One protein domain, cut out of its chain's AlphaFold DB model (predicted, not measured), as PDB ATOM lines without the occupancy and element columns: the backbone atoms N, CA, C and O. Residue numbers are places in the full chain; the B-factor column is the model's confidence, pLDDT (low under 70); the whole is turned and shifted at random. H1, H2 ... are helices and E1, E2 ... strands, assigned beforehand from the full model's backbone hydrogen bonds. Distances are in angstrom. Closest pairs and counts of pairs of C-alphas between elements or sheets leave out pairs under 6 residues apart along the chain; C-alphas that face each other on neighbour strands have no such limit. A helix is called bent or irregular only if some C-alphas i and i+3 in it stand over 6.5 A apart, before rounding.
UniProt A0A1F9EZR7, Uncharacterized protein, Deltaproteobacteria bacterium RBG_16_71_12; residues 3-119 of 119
ATOM      1  N   ILE A   3     -49.566 -79.863 -10.588       91.38
ATOM      2  CA  ILE A   3     -49.820 -78.670  -9.776       91.38
ATOM      3  C   ILE A   3     -51.303 -78.346  -9.891       91.38
ATOM      4  O   ILE A   3     -51.780 -78.073 -10.988       91.38
ATOM      5  N   GLY A   4     -52.025 -78.420  -8.776       93.00
ATOM      6  CA  GLY A   4     -53.474 -78.229  -8.724       93.00
ATOM      7  C   GLY A   4     -53.887 -76.929  -8.039       93.00
ATOM      8  O   GLY A   4     -53.231 -76.480  -7.099       93.00
ATOM      9  N   PHE A   5     -55.011 -76.372  -8.478       92.44
ATOM     10  CA  PHE A   5     -55.624 -75.149  -7.974       92.44
ATOM     11  C   PHE A   5     -57.126 -75.358  -7.828       92.44
ATOM     12  O   PHE A   5     -57.764 -75.998  -8.668       92.44
ATOM     13  N   HIS A   6     -57.710 -74.770  -6.791       94.00
ATOM     14  CA  HIS A   6     -59.143 -74.524  -6.762       94.00
ATOM     15  C   HIS A   6     -59.400 -73.137  -7.329       94.00
ATOM     16  O   HIS A   6     -58.687 -72.193  -6.993       94.00
ATOM     17  N   ILE A   7     -60.429 -73.017  -8.156       93.38
ATOM     18  CA  ILE A   7     -60.872 -71.755  -8.731       93.38
ATOM     19  C   ILE A   7     -62.189 -71.366  -8.067       93.38
ATOM     20  O   ILE A   7     -63.106 -72.182  -7.938       93.38
ATOM     21  N   SER A   8     -62.265 -70.107  -7.650       93.75
ATOM     22  CA  SER A   8     -63.444 -69.478  -7.058       93.75
ATOM     23  C   SER A   8     -63.719 -68.111  -7.698       93.75
ATOM     24  O   SER A   8     -62.912 -67.621  -8.486       93.75
ATOM     25  N   GLY A   9     -64.842 -67.485  -7.342       91.38
ATOM     26  CA  GLY A   9     -65.304 -66.235  -7.951       91.38
ATOM     27  C   GLY A   9     -66.462 -66.485  -8.916       91.38
ATOM     28  O   GLY A   9     -67.346 -67.288  -8.614       91.38
ATOM     29  N   GLY A  10     -66.461 -65.785 -10.050       92.00
ATOM     30  CA  GLY A  10     -67.442 -65.961 -11.127       92.00
ATOM     31  C   GLY A  10     -67.216 -67.246 -11.926       92.00
ATOM     32  O   GLY A  10     -68.169 -67.904 -12.342       92.00
ATOM     33  N   VAL A  11     -65.957 -67.674 -12.053       91.00
ATOM     34  CA  VAL A  11     -65.587 -69.022 -12.500       91.00
ATOM     35  C   VAL A  11     -65.351 -69.898 -11.273       91.00
ATOM     36  O   VAL A  11     -64.681 -69.494 -10.326       91.00
ATOM     37  N   VAL A  12     -65.898 -71.114 -11.277       92.75
ATOM     38  CA  VAL A  12     -65.739 -72.077 -10.180       92.75
ATOM     39  C   VAL A  12     -65.332 -73.426 -10.746       92.75
ATOM     40  O   VAL A  12     -65.944 -73.908 -11.700       92.75
ATOM     41  N   GLY A  13     -64.328 -74.043 -10.132       93.56
ATOM     42  CA  GLY A  13     -63.874 -75.369 -10.520       93.56
ATOM     43  C   GLY A  13     -62.487 -75.683  -9.990       93.56
ATOM     44  O   GLY A  13     -62.049 -75.171  -8.957       93.56
ATOM     45  N   ARG A  14     -61.784 -76.537 -10.718       94.50
ATOM     46  CA  ARG A  14     -60.416 -76.947 -10.440       94.50
ATOM     47  C   ARG A  14     -59.580 -76.866 -11.691       94.50
ATOM     48  O   ARG A  14     -60.032 -77.228 -12.772       94.50
ATOM     49  N   PHE A  15     -58.345 -76.433 -11.512       93.94
ATOM     50  CA  PHE A  15     -57.365 -76.374 -12.576       93.94
ATOM     51  C   PHE A  15     -56.139 -77.186 -12.197       93.94
ATOM     52  O   PHE A  15     -55.718 -77.169 -11.040       93.94
ATOM     53  N   ALA A  16     -55.564 -77.898 -13.156       94.44
ATOM     54  CA  ALA A  16     -54.336 -78.642 -12.953       94.44
ATOM     55  C   ALA A  16     -53.373 -78.451 -14.122       94.44
ATOM     56  O   ALA A  16     -53.780 -78.415 -15.279       94.44
ATOM     57  N   VAL A  17     -52.085 -78.376 -13.798       93.06
ATOM     58  CA  VAL A  17     -50.979 -78.471 -14.752       93.06
ATOM     59  C   VAL A  17     -50.299 -79.809 -14.530       93.06
ATOM     60  O   VAL A  17     -49.821 -80.072 -13.424       93.06
ATOM     61  N   ALA A  18     -50.242 -80.647 -15.556       92.88
ATOM     62  CA  ALA A  18     -49.599 -81.949 -15.521       92.88
ATOM     63  C   ALA A  18     -48.420 -82.002 -16.494       92.88
ATOM     64  O   ALA A  18     -48.486 -81.529 -17.626       92.88
ATOM     65  N   VAL A  19     -47.325 -82.603 -16.039       90.38
ATOM     66  CA  VAL A  19     -46.130 -82.850 -16.850       90.38
ATOM     67  C   VAL A  19     -45.474 -84.149 -16.390       90.38
ATOM     68  O   VAL A  19     -45.515 -84.512 -15.202       90.38
ATOM     69  N   SER A  20     -44.872 -84.873 -17.330       89.56
ATOM     70  CA  SER A  20     -44.089 -86.071 -17.021       89.56
ATOM     71  C   SER A  20     -42.903 -85.731 -16.108       89.56
ATOM     72  O   SER A  20     -42.458 -84.586 -16.033       89.56
ATOM     73  N   GLU A  21     -42.362 -86.712 -15.383       85.44
ATOM     74  CA  GLU A  21     -41.182 -86.459 -14.543       85.44
ATOM     75  C   GLU A  21     -39.969 -86.021 -15.380       85.44
ATOM     76  O   GLU A  21     -39.267 -85.079 -15.009       85.44
ATOM     77  N   ALA A  22     -39.746 -86.666 -16.528       86.50
ATOM     78  CA  ALA A  22     -38.677 -86.297 -17.451       86.50
ATOM     79  C   ALA A  22     -38.851 -84.857 -17.960       86.50
ATOM     80  O   ALA A  22     -37.905 -84.072 -17.914       86.50
ATOM     81  N   GLY A  23     -40.076 -84.488 -18.349       88.44
ATOM     82  CA  GLY A  23     -40.415 -83.136 -18.783       88.44
ATOM     83  C   GLY A  23     -40.230 -82.094 -17.681       88.44
ATOM     84  O   GLY A  23     -39.622 -81.053 -17.909       88.44
ATOM     85  N   ALA A  24     -40.662 -82.396 -16.455       86.12
ATOM     86  CA  ALA A  24     -40.453 -81.533 -15.296       86.12
ATOM     87  C   ALA A  24     -38.960 -81.285 -15.036       86.12
ATOM     88  O   ALA A  24     -38.539 -80.156 -14.794       86.12
ATOM     89  N   ARG A  25     -38.129 -82.330 -15.115       84.56
ATOM     90  CA  ARG A  25     -36.673 -82.194 -14.953       84.56
ATOM     91  C   ARG A  25     -36.058 -81.345 -16.065       84.56
ATOM     92  O   ARG A  25     -35.223 -80.499 -15.757       84.56
ATOM     93  N   ALA A  26     -36.490 -81.534 -17.313       86.75
ATOM     94  CA  ALA A  26     -36.035 -80.736 -18.450       86.75
ATOM     95  C   ALA A  26     -36.411 -79.251 -18.293       86.75
ATOM     96  O   ALA A  26     -35.538 -78.390 -18.349       86.75
ATOM     97  N   LEU A  27     -37.675 -78.950 -17.983       86.44
ATOM     98  CA  LEU A  27     -38.141 -77.577 -17.759       86.44
ATOM     99  C   LEU A  27     -37.396 -76.905 -16.601       86.44
ATOM    100  O   LEU A  27     -36.927 -75.777 -16.725       86.44
ATOM    101  N   ALA A  28     -37.231 -77.604 -15.478       84.62
ATOM    102  CA  ALA A  28     -36.525 -77.045 -14.332       84.62
ATOM    103  C   ALA A  28     -35.038 -76.790 -14.611       84.62
ATOM    104  O   ALA A  28     -34.463 -75.843 -14.074       84.62
ATOM    105  N   HIS A  29     -34.412 -77.635 -15.431       83.12
ATOM    106  CA  HIS A  29     -33.032 -77.450 -15.862       83.12
ATOM    107  C   HIS A  29     -32.869 -76.150 -16.660       83.12
ATOM    108  O   HIS A  29     -31.983 -75.352 -16.338       83.12
ATOM    109  N   GLU A  30     -33.767 -75.903 -17.618       83.06
ATOM    110  CA  GLU A  30     -33.803 -74.656 -18.392       83.06
ATOM    111  C   GLU A  30     -34.033 -73.433 -17.492       83.06
ATOM    112  O   GLU A  30     -33.325 -72.433 -17.602       83.06
ATOM    113  N   MET A  31     -34.954 -73.526 -16.527       81.12
ATOM    114  CA  MET A  31     -35.253 -72.417 -15.609       81.12
ATOM    115  C   MET A  31     -34.097 -72.052 -14.669       81.12
ATOM    116  O   MET A  31     -33.947 -70.890 -14.297       81.12
ATOM    117  N   ILE A  32     -33.302 -73.033 -14.236       81.12
ATOM    118  CA  ILE A  32     -32.214 -72.826 -13.266       81.12
ATOM    119  C   ILE A  32     -30.894 -72.448 -13.974       81.12
ATOM    120  O   ILE A  32     -29.942 -72.025 -13.314       81.12
ATOM    121  N   GLY A  33     -30.834 -72.537 -15.309       71.50
ATOM    122  CA  GLY A  33     -29.682 -72.108 -16.113       71.50
ATOM    123  C   GLY A  33     -28.465 -73.037 -16.013       71.50
ATOM    124  O   GLY A  33     -27.320 -72.579 -16.045       71.50
ATOM    125  N   GLY A  34     -28.681 -74.343 -15.840       55.97
ATOM    126  CA  GLY A  34     -27.604 -75.302 -15.603       55.97
ATOM    127  C   GLY A  34     -26.790 -75.639 -16.855       55.97
ATOM    128  O   GLY A  34     -27.267 -76.310 -17.758       55.97
ATOM    129  N   LYS A  35     -25.504 -75.277 -16.889       48.12
ATOM    130  CA  LYS A  35     -24.521 -76.054 -17.664       48.12
ATOM    131  C   LYS A  35     -24.522 -77.487 -17.127       48.12
ATOM    132  O   LYS A  35     -24.547 -77.653 -15.908       48.12
ATOM    133  N   GLN A  36     -24.456 -78.484 -18.017       46.88
ATOM    134  CA  GLN A  36     -24.390 -79.908 -17.669       46.88
ATOM    135  C   GLN A  36     -23.366 -80.153 -16.552       46.88
ATOM    136  O   GLN A  36     -22.157 -80.142 -16.772       46.88
ATOM    137  N   GLY A  37     -23.858 -80.332 -15.334       44.25
ATOM    138  CA  GLY A  37     -23.044 -80.528 -14.149       44.25
ATOM    139  C   GLY A  37     -23.783 -81.484 -13.242       44.25
ATOM    140  O   GLY A  37     -24.794 -81.113 -12.663       44.25
ATOM    141  N   HIS A  38     -23.290 -82.720 -13.200       43.44
ATOM    142  CA  HIS A  38     -23.760 -83.877 -12.440       43.44
ATOM    143  C   HIS A  38     -24.496 -83.551 -11.127       43.44
ATOM    144  O   HIS A  38     -23.935 -83.644 -10.037       43.44
ATOM    145  N   THR A  39     -25.788 -83.243 -11.201       45.03
ATOM    146  CA  THR A  39     -26.685 -83.409 -10.061       45.03
ATOM    147  C   THR A  39     -27.179 -84.841 -10.114       45.03
ATOM    148  O   THR A  39     -27.923 -85.211 -11.023       45.03
ATOM    149  N   SER A  40     -26.684 -85.654  -9.183       42.94
ATOM    150  CA  SER A  40     -27.086 -87.044  -8.999       42.94
ATOM    151  C   SER A  40     -28.608 -87.182  -9.072       42.94
ATOM    152  O   SER A  40     -29.358 -86.348  -8.564       42.94
ATOM    153  N   ALA A  41     -29.053 -88.238  -9.749       46.50
ATOM    154  CA  ALA A  41     -30.420 -88.444 -10.218       46.50
ATOM    155  C   ALA A  41     -31.515 -88.484  -9.130       46.50
ATOM    156  O   ALA A  41     -32.693 -88.598  -9.463       46.50
ATOM    157  N   ASP A  42     -31.186 -88.362  -7.846       46.41
ATOM    158  CA  ASP A  42     -31.930 -89.127  -6.849       46.41
ATOM    159  C   ASP A  42     -32.982 -88.356  -6.045       46.41
ATOM    160  O   ASP A  42     -33.845 -88.970  -5.428       46.41
ATOM    161  N   LYS A  43     -33.013 -87.017  -6.077       53.12
ATOM    162  CA  LYS A  43     -34.150 -86.240  -5.541       53.12
ATOM    163  C   LYS A  43     -34.351 -84.973  -6.353       53.12
ATOM    164  O   LYS A  43     -33.396 -84.239  -6.599       53.12
ATOM    165  N   LEU A  44     -35.601 -84.684  -6.717       60.81
ATOM    166  CA  LEU A  44     -36.012 -83.367  -7.194       60.81
ATOM    167  C   LEU A  44     -35.678 -82.367  -6.068       60.81
ATOM    168  O   LEU A  44     -36.385 -82.278  -5.064       60.81
ATOM    169  N   GLY A  45     -34.509 -81.727  -6.142       72.38
ATOM    170  CA  GLY A  45     -34.009 -80.879  -5.062       72.38
ATOM    171  C   GLY A  45     -34.971 -79.724  -4.779       72.38
ATOM    172  O   GLY A  45     -35.721 -79.312  -5.660       72.38
ATOM    173  N   LYS A  46     -34.928 -79.140  -3.572       78.50
ATOM    174  CA  LYS A  46     -35.826 -78.031  -3.176       78.50
ATOM    175  C   LYS A  46     -35.883 -76.892  -4.209       78.50
ATOM    176  O   LYS A  46     -36.943 -76.325  -4.424       78.50
ATOM    177  N   ARG A  47     -34.758 -76.590  -4.872       77.88
ATOM    178  CA  ARG A  47     -34.676 -75.570  -5.936       77.88
ATOM    179  C   ARG A  47     -35.447 -75.968  -7.199       77.88
ATOM    180  O   ARG A  47     -36.091 -75.120  -7.794       77.88
ATOM    181  N   VAL A  48     -35.409 -77.247  -7.568       78.31
ATOM    182  CA  VAL A  48     -36.114 -77.807  -8.730       78.31
ATOM    183  C   VAL A  48     -37.622 -77.803  -8.483       78.31
ATOM    184  O   VAL A  48     -38.372 -77.342  -9.333       78.31
ATOM    185  N   ILE A  49     -38.060 -78.223  -7.289       81.44
ATOM    186  CA  ILE A  49     -39.475 -78.142  -6.889       81.44
ATOM    187  C   ILE A  49     -39.950 -76.687  -6.902       81.44
ATOM    188  O   ILE A  49     -40.998 -76.405  -7.463       81.44
ATOM    189  N   ALA A  50     -39.177 -75.758  -6.331       83.31
ATOM    190  CA  ALA A  50     -39.542 -74.343  -6.324       83.31
ATOM    191  C   ALA A  50     -39.665 -73.765  -7.743       83.31
ATOM    192  O   ALA A  50     -40.654 -73.103  -8.033       83.31
ATOM    193  N   ALA A  51     -38.709 -74.062  -8.632       84.25
ATOM    194  CA  ALA A  51     -38.766 -73.625 -10.026       84.25
ATOM    195  C   ALA A  51     -40.007 -74.174 -10.746       84.25
ATOM    196  O   ALA A  51     -40.705 -73.433 -11.428       84.25
ATOM    197  N   LEU A  52     -40.334 -75.452 -10.547       84.38
ATOM    198  CA  LEU A  52     -41.496 -76.069 -11.184       84.38
ATOM    199  C   LEU A  52     -42.824 -75.566 -10.628       84.38
ATOM    200  O   LEU A  52     -43.758 -75.352 -11.397       84.38
ATOM    201  N   THR A  53     -42.910 -75.351  -9.315       85.75
ATOM    202  CA  THR A  53     -44.075 -74.710  -8.697       85.75
ATOM    203  C   THR A  53     -44.272 -73.304  -9.252       85.75
ATOM    204  O   THR A  53     -45.399 -72.932  -9.567       85.75
ATOM    205  N   GLU A  54     -43.189 -72.547  -9.439       86.81
ATOM    206  CA  GLU A  54     -43.249 -71.212 -10.035       86.81
ATOM    207  C   GLU A  54     -43.708 -71.257 -11.497       86.81
ATOM    208  O   GLU A  54     -44.596 -70.503 -11.889       86.81
ATOM    209  N   LEU A  55     -43.190 -72.196 -12.293       85.31
ATOM    210  CA  LEU A  55     -43.664 -72.404 -13.661       85.31
ATOM    211  C   LEU A  55     -45.157 -72.732 -13.698       85.31
ATOM    212  O   LEU A  55     -45.898 -72.145 -14.485       85.31
ATOM    213  N   GLY A  56     -45.604 -73.645 -12.834       83.06
ATOM    214  CA  GLY A  56     -47.018 -73.988 -12.720       83.06
ATOM    215  C   GLY A  56     -47.872 -72.784 -12.348       83.06
ATOM    216  O   GLY A  56     -48.918 -72.590 -12.957       83.06
ATOM    217  N   ASN A  57     -47.411 -71.942 -11.420       84.81
ATOM    218  CA  ASN A  57     -48.095 -70.702 -11.055       84.81
ATOM    219  C   ASN A  57     -48.204 -69.729 -12.227       84.81
ATOM    220  O   ASN A  57     -49.282 -69.177 -12.448       84.81
ATOM    221  N   ILE A  58     -47.126 -69.530 -12.986       87.56
ATOM    222  CA  ILE A  58     -47.119 -68.633 -14.147       87.56
ATOM    223  C   ILE A  58     -48.094 -69.140 -15.212       87.56
ATOM    224  O   ILE A  58     -48.966 -68.389 -15.652       87.56
ATOM    225  N   VAL A  59     -47.983 -70.416 -15.594       85.69
ATOM    226  CA  VAL A  59     -48.832 -71.028 -16.629       85.69
ATOM    227  C   VAL A  59     -50.300 -71.020 -16.206       85.69
ATOM    228  O   VAL A  59     -51.162 -70.628 -16.991       85.69
ATOM    229  N   ALA A  60     -50.585 -71.395 -14.957       83.19
ATOM    230  CA  ALA A  60     -51.937 -71.378 -14.421       83.19
ATOM    231  C   ALA A  60     -52.513 -69.964 -14.405       83.19
ATOM    232  O   ALA A  60     -53.622 -69.755 -14.888       83.19
ATOM    233  N   SER A  61     -51.764 -68.988 -13.885       86.31
ATOM    234  CA  SER A  61     -52.230 -67.601 -13.790       86.31
ATOM    235  C   SER A  61     -52.495 -67.011 -15.170       86.31
ATOM    236  O   SER A  61     -53.539 -66.403 -15.376       86.31
ATOM    237  N   ALA A  62     -51.603 -67.240 -16.141       89.06
ATOM    238  CA  ALA A  62     -51.801 -66.782 -17.514       89.06
ATOM    239  C   ALA A  62     -53.066 -67.390 -18.142       89.06
ATOM    240  O   ALA A  62     -53.874 -66.667 -18.725       89.06
ATOM    241  N   PHE A  63     -53.271 -68.701 -17.978       88.25
ATOM    242  CA  PHE A  63     -54.460 -69.383 -18.487       88.25
ATOM    243  C   PHE A  63     -55.743 -68.872 -17.815       88.25
ATOM    244  O   PHE A  63     -56.697 -68.499 -18.495       88.25
ATOM    245  N   MET A  64     -55.761 -68.814 -16.483       87.75
ATOM    246  CA  MET A  64     -56.921 -68.381 -15.702       87.75
ATOM    247  C   MET A  64     -57.288 -66.920 -15.961       87.75
ATOM    248  O   MET A  64     -58.476 -66.618 -16.052       87.75
ATOM    249  N   ASN A  65     -56.300 -66.039 -16.133       91.44
ATOM    250  CA  ASN A  65     -56.534 -64.646 -16.509       91.44
ATOM    251  C   ASN A  65     -57.159 -64.550 -17.904       91.44
ATOM    252  O   ASN A  65     -58.146 -63.843 -18.076       91.44
ATOM    253  N   GLY A  66     -56.654 -65.313 -18.879       91.00
ATOM    254  CA  GLY A  66     -57.243 -65.351 -20.219       91.00
ATOM    255  C   GLY A  66     -58.692 -65.848 -20.216       91.00
ATOM    256  O   GLY A  66     -59.543 -65.283 -20.900       91.00
ATOM    257  N   VAL A  67     -59.003 -66.866 -19.403       89.12
ATOM    258  CA  VAL A  67     -60.388 -67.329 -19.207       89.12
ATOM    259  C   VAL A  67     -61.243 -66.228 -18.581       89.12
ATOM    260  O   VAL A  67     -62.319 -65.943 -19.098       89.12
ATOM    261  N   ALA A  68     -60.768 -65.597 -17.505       91.94
ATOM    262  CA  ALA A  68     -61.473 -64.520 -16.809       91.94
ATOM    263  C   ALA A  68     -61.822 -63.355 -17.748       91.94
ATOM    264  O   ALA A  68     -62.965 -62.897 -17.778       91.94
ATOM    265  N   GLU A  69     -60.851 -62.913 -18.551       94.69
ATOM    266  CA  GLU A  69     -61.029 -61.850 -19.542       94.69
ATOM    267  C   GLU A  69     -62.048 -62.235 -20.616       94.69
ATOM    268  O   GLU A  69     -62.908 -61.420 -20.955       94.69
ATOM    269  N   LEU A  70     -61.988 -63.475 -21.114       93.25
ATOM    270  CA  LEU A  70     -62.889 -63.979 -22.149       93.25
ATOM    271  C   LEU A  70     -64.349 -64.032 -21.686       93.25
ATOM    272  O   LEU A  70     -65.246 -63.699 -22.458       93.25
ATOM    273  N   VAL A  71     -64.594 -64.488 -20.455       92.50
ATOM    274  CA  VAL A  71     -65.961 -64.634 -19.925       92.50
ATOM    275  C   VAL A  71     -66.449 -63.402 -19.162       92.50
ATOM    276  O   VAL A  71     -67.590 -63.388 -18.714       92.50
ATOM    277  N   HIS A  72     -65.606 -62.373 -19.036       94.69
ATOM    278  CA  HIS A  72     -65.869 -61.164 -18.252       94.69
ATOM    279  C   HIS A  72     -66.255 -61.454 -16.791       94.69
ATOM    280  O   HIS A  72     -67.094 -60.766 -16.213       94.69
ATOM    281  N   GLU A  73     -65.617 -62.456 -16.187       95.44
ATOM    282  CA  GLU A  73     -65.887 -62.906 -14.819       95.44
ATOM    283  C   GLU A  73     -64.610 -63.004 -13.988       95.44
ATOM    284  O   GLU A  73     -63.500 -63.116 -14.508       95.44
ATOM    285  N   SER A  74     -64.760 -62.996 -12.663       92.44
ATOM    286  CA  SER A  74     -63.620 -63.184 -11.758       92.44
ATOM    287  C   SER A  74     -63.172 -64.648 -11.698       92.44
ATOM    288  O   SER A  74     -63.989 -65.560 -11.569       92.44
ATOM    289  N   CYS A  75     -61.858 -64.869 -11.737       92.44
ATOM    290  CA  CYS A  75     -61.226 -66.178 -11.586       92.44
ATOM    291  C   CYS A  75     -60.158 -66.069 -10.494       92.44
ATOM    292  O   CYS A  75     -59.103 -65.468 -10.701       92.44
ATOM    293  N   VAL A  76     -60.464 -66.577  -9.302       91.31
ATOM    294  CA  VAL A  76     -59.625 -66.443  -8.106       91.31
ATOM    295  C   VAL A  76     -59.036 -67.806  -7.746       91.31
ATOM    296  O   VAL A  76     -59.757 -68.650  -7.197       91.31
ATOM    297  N   PRO A  77     -57.747 -68.047  -8.045       90.44
ATOM    298  CA  PRO A  77     -57.089 -69.297  -7.698       90.44
ATOM    299  C   PRO A  77     -56.716 -69.386  -6.218       90.44
ATOM    300  O   PRO A  77     -56.340 -68.401  -5.583       90.44
ATOM    301  N   SER A  78     -56.756 -70.603  -5.682       91.69
ATOM    302  CA  SER A  78     -56.164 -70.939  -4.388       91.69
ATOM    303  C   SER A  78     -54.635 -70.973  -4.449       91.69
ATOM    304  O   SER A  78     -54.026 -70.951  -5.517       91.69
ATOM    305  N   VAL A  79     -54.004 -71.146  -3.284       88.44
ATOM    306  CA  VAL A  79     -52.596 -71.561  -3.214       88.44
ATOM    307  C   VAL A  79     -52.421 -72.876  -3.998       88.44
ATOM    308  O   VAL A  79     -53.262 -73.771  -3.845       88.44
ATOM    309  N   PRO A  80     -51.369 -73.006  -4.830       88.25
ATOM    310  CA  PRO A  80     -51.091 -74.228  -5.577       88.25
ATOM    311  C   PRO A  80     -50.779 -75.404  -4.652       88.25
ATOM    312  O   PRO A  80     -50.050 -75.271  -3.664       88.25
ATOM    313  N   VAL A  81     -51.239 -76.591  -5.036       89.56
ATOM    314  CA  VAL A  81     -50.832 -77.856  -4.421       89.56
ATOM    315  C   VAL A  81     -49.918 -78.604  -5.380       89.56
ATOM    316  O   VAL A  81     -50.347 -79.068  -6.435       89.56
ATOM    317  N   PHE A  82     -48.651 -78.744  -4.997       87.94
ATOM    318  CA  PHE A  82     -47.685 -79.559  -5.723       87.94
ATOM    319  C   PHE A  82     -47.822 -81.037  -5.338       87.94
ATOM    320  O   PHE A  82     -47.741 -81.389  -4.160       87.94
ATOM    321  N   SER A  83     -47.962 -81.903  -6.339       89.31
ATOM    322  CA  SER A  83     -48.003 -83.358  -6.190       89.31
ATOM    323  C   SER A  83     -46.912 -84.010  -7.039       89.31
ATOM    324  O   SER A  83     -46.901 -83.904  -8.272       89.31
ATOM    325  N   ASN A  84     -45.989 -84.709  -6.375       84.56
ATOM    326  CA  ASN A  84     -44.974 -85.513  -7.048       84.56
ATOM    327  C   ASN A  84     -45.474 -86.946  -7.254       84.56
ATOM    328  O   ASN A  84     -45.994 -87.555  -6.322       84.56
ATOM    329  N   GLY A  85     -45.279 -87.484  -8.453       83.06
ATOM    330  CA  GLY A  85     -45.741 -88.817  -8.830       83.06
ATOM    331  C   GLY A  85     -46.173 -88.898 -10.289       83.06
ATOM    332  O   GLY A  85     -46.139 -87.899 -11.025       83.06
ATOM    333  N   ASP A  86     -46.579 -90.106 -10.680       84.00
ATOM    334  CA  ASP A  86     -47.208 -90.386 -11.969       84.00
ATOM    335  C   ASP A  86     -48.482 -89.533 -12.116       84.00
ATOM    336  O   ASP A  86     -49.394 -89.674 -11.290       84.00
ATOM    337  N   PRO A  87     -48.562 -88.647 -13.135       84.94
ATOM    338  CA  PRO A  87     -49.756 -87.857 -13.414       84.94
ATOM    339  C   PRO A  87     -51.049 -88.674 -13.413       84.94
ATOM    340  O   PRO A  87     -52.031 -88.212 -12.839       84.94
ATOM    341  N   ALA A  88     -51.048 -89.900 -13.946       84.44
ATOM    342  CA  ALA A  88     -52.249 -90.733 -14.013       84.44
ATOM    343  C   ALA A  88     -52.828 -91.081 -12.628       84.44
ATOM    344  O   ALA A  88     -54.033 -91.277 -12.492       84.44
ATOM    345  N   GLN A  89     -51.983 -91.136 -11.596       87.94
ATOM    346  CA  GLN A  89     -52.389 -91.467 -10.227       87.94
ATOM    347  C   GLN A  89     -52.761 -90.227  -9.409       87.94
ATOM    348  O   GLN A  89     -53.671 -90.274  -8.585       87.94
ATOM    349  N   VAL A  90     -52.055 -89.111  -9.614       90.62
ATOM    350  CA  VAL A  90     -52.223 -87.910  -8.776       90.62
ATOM    351  C   VAL A  90     -53.259 -86.931  -9.331       90.62
ATOM    352  O   VAL A  90     -53.879 -86.187  -8.567       90.62
ATOM    353  N   LEU A  91     -53.472 -86.929 -10.649       91.25
ATOM    354  CA  LEU A  91     -54.357 -85.981 -11.319       91.25
ATOM    355  C   LEU A  91     -55.824 -86.078 -10.863       91.25
ATOM    356  O   LEU A  91     -56.403 -85.018 -10.611       91.25
ATOM    357  N   PRO A  92     -56.429 -87.272 -10.676       91.56
ATOM    358  CA  PRO A  92     -57.806 -87.360 -10.188       91.56
ATOM    359  C   PRO A  92     -58.002 -86.630  -8.855       91.56
ATOM    360  O   PRO A  92     -58.989 -85.925  -8.679       91.56
ATOM    361  N   GLY A  93     -57.034 -86.723  -7.937       90.44
ATOM    362  CA  GLY A  93     -57.072 -85.994  -6.669       90.44
ATOM    363  C   GLY A  93     -56.973 -84.477  -6.852       90.44
ATOM    364  O   GLY A  93     -57.741 -83.732  -6.243       90.44
ATOM    365  N   ALA A  94     -56.080 -84.013  -7.732       91.38
ATOM    366  CA  ALA A  94     -55.924 -82.589  -8.042       91.38
ATOM    367  C   ALA A  94     -57.192 -81.978  -8.667       91.38
ATOM    368  O   ALA A  94     -57.532 -80.832  -8.373       91.38
ATOM    369  N   LEU A  95     -57.917 -82.763  -9.468       93.88
ATOM    370  CA  LEU A  95     -59.195 -82.389 -10.079       93.88
ATOM    371  C   LEU A  95     -60.414 -82.724  -9.202       93.88
ATOM    372  O   LEU A  95     -61.547 -82.575  -9.644       93.88
ATOM    373  N   GLY A  96     -60.216 -83.131  -7.944       91.19
ATOM    374  CA  GLY A  96     -61.314 -83.375  -7.002       91.19
ATOM    375  C   GLY A  96     -62.207 -84.565  -7.362       91.19
ATOM    376  O   GLY A  96     -63.360 -84.598  -6.945       91.19
ATOM    377  N   GLY A  97     -61.691 -85.526  -8.129       89.12
ATOM    378  CA  GLY A  97     -62.424 -86.703  -8.592       89.12
ATOM    379  C   GLY A  97     -63.316 -86.454  -9.809       89.12
ATOM    380  O   GLY A  97     -64.138 -87.312 -10.123       89.12
ATOM    381  N   ALA A  98     -63.175 -85.309 -10.483       89.12
ATOM    382  CA  ALA A  98     -63.944 -85.009 -11.683       89.12
ATOM    383  C   ALA A  98     -63.726 -86.068 -12.778       89.12
ATOM    384  O   ALA A  98     -62.600 -86.498 -13.037       89.12
ATOM    385  N   THR A  99     -64.814 -86.474 -13.431       84.56
ATOM    386  CA  THR A  99     -64.801 -87.461 -14.524       84.56
ATOM    387  C   THR A  99     -64.693 -86.819 -15.902       84.56
ATOM    388  O   THR A  99     -64.416 -87.507 -16.879       84.56
ATOM    389  N   GLU A 100     -64.909 -85.507 -15.980       88.62
ATOM    390  CA  GLU A 100     -64.831 -84.717 -17.202       88.62
ATOM    391  C   GLU A 100     -63.956 -83.489 -16.956       88.62
ATOM    392  O   GLU A 100     -64.047 -82.833 -15.915       88.62
ATOM    393  N   ALA A 101     -63.098 -83.182 -17.924       92.31
ATOM    394  CA  ALA A 101     -62.252 -82.003 -17.900       92.31
ATOM    395  C   ALA A 101     -62.016 -81.501 -19.325       92.31
ATOM    396  O   ALA A 101     -61.844 -82.290 -20.257       92.31
ATOM    397  N   LEU A 102     -61.947 -80.181 -19.481       91.12
ATOM    398  CA  LEU A 102     -61.328 -79.578 -20.652       91.12
ATOM    399  C   LEU A 102     -59.821 -79.806 -20.545       91.12
ATOM    400  O   LEU A 102     -59.215 -79.381 -19.564       91.12
ATOM    401  N   VAL A 103     -59.227 -80.442 -21.554       93.31
ATOM    402  CA  VAL A 103     -57.785 -80.696 -21.613       93.31
ATOM    403  C   VAL A 103     -57.174 -79.909 -22.762       93.31
ATOM    404  O   VAL A 103     -57.605 -80.028 -23.909       93.31
ATOM    405  N   VAL A 104     -56.144 -79.128 -22.455       92.31
ATOM    406  CA  VAL A 104     -55.311 -78.429 -23.435       92.31
ATOM    407  C   VAL A 104     -53.907 -79.002 -23.347       92.31
ATOM    408  O   VAL A 104     -53.272 -78.929 -22.298       92.31
ATOM    409  N   ARG A 105     -53.411 -79.559 -24.452       92.81
ATOM    410  CA  ARG A 105     -52.027 -80.022 -24.550       92.81
ATOM    411  C   ARG A 105     -51.166 -78.942 -25.188       92.81
ATOM    412  O   ARG A 105     -51.492 -78.426 -26.255       92.81
ATOM    413  N   LEU A 106     -50.070 -78.624 -24.522       89.44
ATOM    414  CA  LEU A 106     -49.058 -77.673 -24.940       89.44
ATOM    415  C   LEU A 106     -47.741 -78.416 -25.126       89.44
ATOM    416  O   LEU A 106     -47.414 -79.309 -24.350       89.44
ATOM    417  N   VAL A 107     -46.972 -78.000 -26.123       90.69
ATOM    418  CA  VAL A 107     -45.608 -78.482 -26.333       90.69
ATOM    419  C   VAL A 107     -44.671 -77.299 -26.116       90.69
ATOM    420  O   VAL A 107     -44.762 -76.296 -26.825       90.69
ATOM    421  N   ILE A 108     -43.809 -77.392 -25.104       84.56
ATOM    422  CA  ILE A 108     -42.817 -76.366 -24.760       84.56
ATOM    423  C   ILE A 108     -41.430 -76.954 -25.027       84.56
ATOM    424  O   ILE A 108     -40.925 -77.755 -24.241       84.56
ATOM    425  N   GLY A 109     -40.824 -76.583 -26.158       86.12
ATOM    426  CA  GLY A 109     -39.640 -77.284 -26.664       86.12
ATOM    427  C   GLY A 109     -40.001 -78.730 -27.005       86.12
ATOM    428  O   GLY A 109     -40.891 -78.950 -27.817       86.12
ATOM    429  N   ASP A 110     -39.368 -79.689 -26.327       87.19
ATOM    430  CA  ASP A 110     -39.652 -81.129 -26.458       87.19
ATOM    431  C   ASP A 110     -40.484 -81.683 -25.283       87.19
ATOM    432  O   ASP A 110     -40.521 -82.892 -25.045       87.19
ATOM    433  N   VAL A 111     -41.110 -80.808 -24.487       89.88
ATOM    434  CA  VAL A 111     -41.856 -81.197 -23.283       89.88
ATOM    435  C   VAL A 111     -43.356 -81.024 -23.482       89.88
ATOM    436  O   VAL A 111     -43.839 -79.909 -23.673       89.88
ATOM    437  N   ASP A 112     -44.094 -82.127 -23.346       92.06
ATOM    438  CA  ASP A 112     -45.552 -82.117 -23.250       92.06
ATOM    439  C   ASP A 112     -46.013 -81.612 -21.878       92.06
ATOM    440  O   ASP A 112     -45.626 -82.141 -20.828       92.06
ATOM    441  N   VAL A 113     -46.889 -80.613 -21.898       90.94
ATOM    442  CA  VAL A 113     -47.566 -80.058 -20.727       90.94
ATOM    443  C   VAL A 113     -49.066 -80.109 -20.971       90.94
ATOM    444  O   VAL A 113     -49.557 -79.648 -21.998       90.94
ATOM    445  N   GLU A 114     -49.813 -80.645 -20.017       93.56
ATOM    446  CA  GLU A 114     -51.269 -80.698 -20.088       93.56
ATOM    447  C   GLU A 114     -51.872 -79.743 -19.063       93.56
ATOM    448  O   GLU A 114     -51.508 -79.755 -17.886       93.56
ATOM    449  N   LEU A 115     -52.792 -78.902 -19.523       93.19
ATOM    450  CA  LEU A 115     -53.622 -78.052 -18.687       93.19
ATOM    451  C   LEU A 115     -55.016 -78.657 -18.641       93.19
ATOM    452  O   LEU A 115     -55.587 -78.978 -19.683       93.19
ATOM    453  N   MET A 116     -55.569 -78.794 -17.446       93.81
ATOM    454  CA  MET A 116     -56.891 -79.363 -17.238       93.81
ATOM    455  C   MET A 116     -57.762 -78.402 -16.450       93.81
ATOM    456  O   MET A 116     -57.335 -77.907 -15.411       93.81
ATOM    457  N   LEU A 117     -58.991 -78.188 -16.913       92.44
ATOM    458  CA  LEU A 117     -60.031 -77.466 -16.187       92.44
ATOM    459  C   LEU A 117     -61.226 -78.396 -15.972       92.44
ATOM    460  O   LEU A 117     -61.789 -78.914 -16.936       92.44
ATOM    461  N   ALA A 118     -61.614 -78.591 -14.719       93.44
ATOM    462  CA  ALA A 118     -62.733 -79.435 -14.318       93.44
ATOM    463  C   ALA A 118     -63.665 -78.682 -13.363       93.44
ATOM    464  O   ALA A 118     -63.262 -77.688 -12.755       93.44
ATOM    465  N   ARG A 119     -64.906 -79.154 -13.223       85.62
ATOM    466  CA  ARG A 119     -65.877 -78.610 -12.267       85.62
ATOM    467  C   ARG A 119     -66.099 -79.568 -11.108       85.62
ATOM    468  O   ARG A 119     -66.205 -80.782 -11.376       85.62
TER     469      ARG A 119
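AT A GLANCE: This is residues 3 to 119 of the 119 residues of an uncharacterized protein of Deltaproteobacteria bacterium RBG_16_71_12 (UniProt A0A1F9EZR7). A strongly twisted antiparallel sheet of six strands has the long helix H2 packed slantwise over one face and the short helix H3 over the opposite face. H1 sits toward one end of the H2 face, near the start of H2, and beyond it the loop of residues 33 to 43 sticks out and adds to the length. The printed part has 117 residues with three named helices and six named strands; along the chain E1 and E2 come first, then H1 and H2, then E3 and E4, then H3, and last E5 and E6; the sheet is branched, with E1 the neighbour of E2, E3 and E4, and the class is mixed, helices and strands. The whole is compact, with a radius of gyration of the C-alphas of 14.8 A, and elongated, spanning 47 by 27 by 24 A.

IN THESE COORDINATES: In the sheet, E1 is residues 3 to 9, from C-alpha 3 at (-49.820, -78.670, -9.776), and is 19.9 A long. E2 is residues 13 to 19, 20.3 A; E3 is residues 75 to 77; E4 is residues 81 to 83; E5 is residues 102 to 108, 19.2 A. E6, residues 111 to 118, is 22.8 A long and ends with C-alpha 118 at (-62.733, -79.435, -14.318). H2, residues 46 to 71, is 37.0 A long, starting at C-alpha 46 at (-35.826, -78.031, -3.176). H1 is residues 21 to 32, 16.4 A, and H3 is residues 87 to 94.

HOW THE PARTS SIT: E1 and E2 form a hairpin, with N 5 and O 15 at 2.8 A. On the other side of E1 are E3, with N 8 and O 76 at 2.9 A, and E4, with N 4 and O 81 at 3.0 A. E6 is the antiparallel neighbour of E2, with N 16 and O 116 at 2.9 A, and forms a hairpin with the edge strand E5, with N 104 and O 115 at 2.8 A. H2 is on the sheet at a height of 7.9 A, over E1, E2 and E4; its closest C-alphas to E2 are Gly 56 and Val 17, 6.3 A. H1, on the same face, stands up from the sheet at 46 degrees. With residues 48 to 52 alone H2 touches H1, about perpendicular at 86 degrees; the closest C-alphas are Ala 28 and Val 48, 5.7 A. H3, on the opposite face, runs along the strands at 18 degrees to E2 on the local plane. H3 is irregular, but only just: C-alphas 89 and 92 are 6.8 A apart. Every O i to N i+4 pair is within hydrogen-bond range in H1 and H2, and 2 of 4 in H3.

THE WHOLE: The two C-alphas farthest apart, those of His 38 and His 72, are 48.2 A apart. The printed part has no cut. The link from H1 to H2 is long, with 13 residues; residues 33 to 43 stand free. Mean pLDDT of the printed part is 84.8, and residues 34 to 44 are under 70.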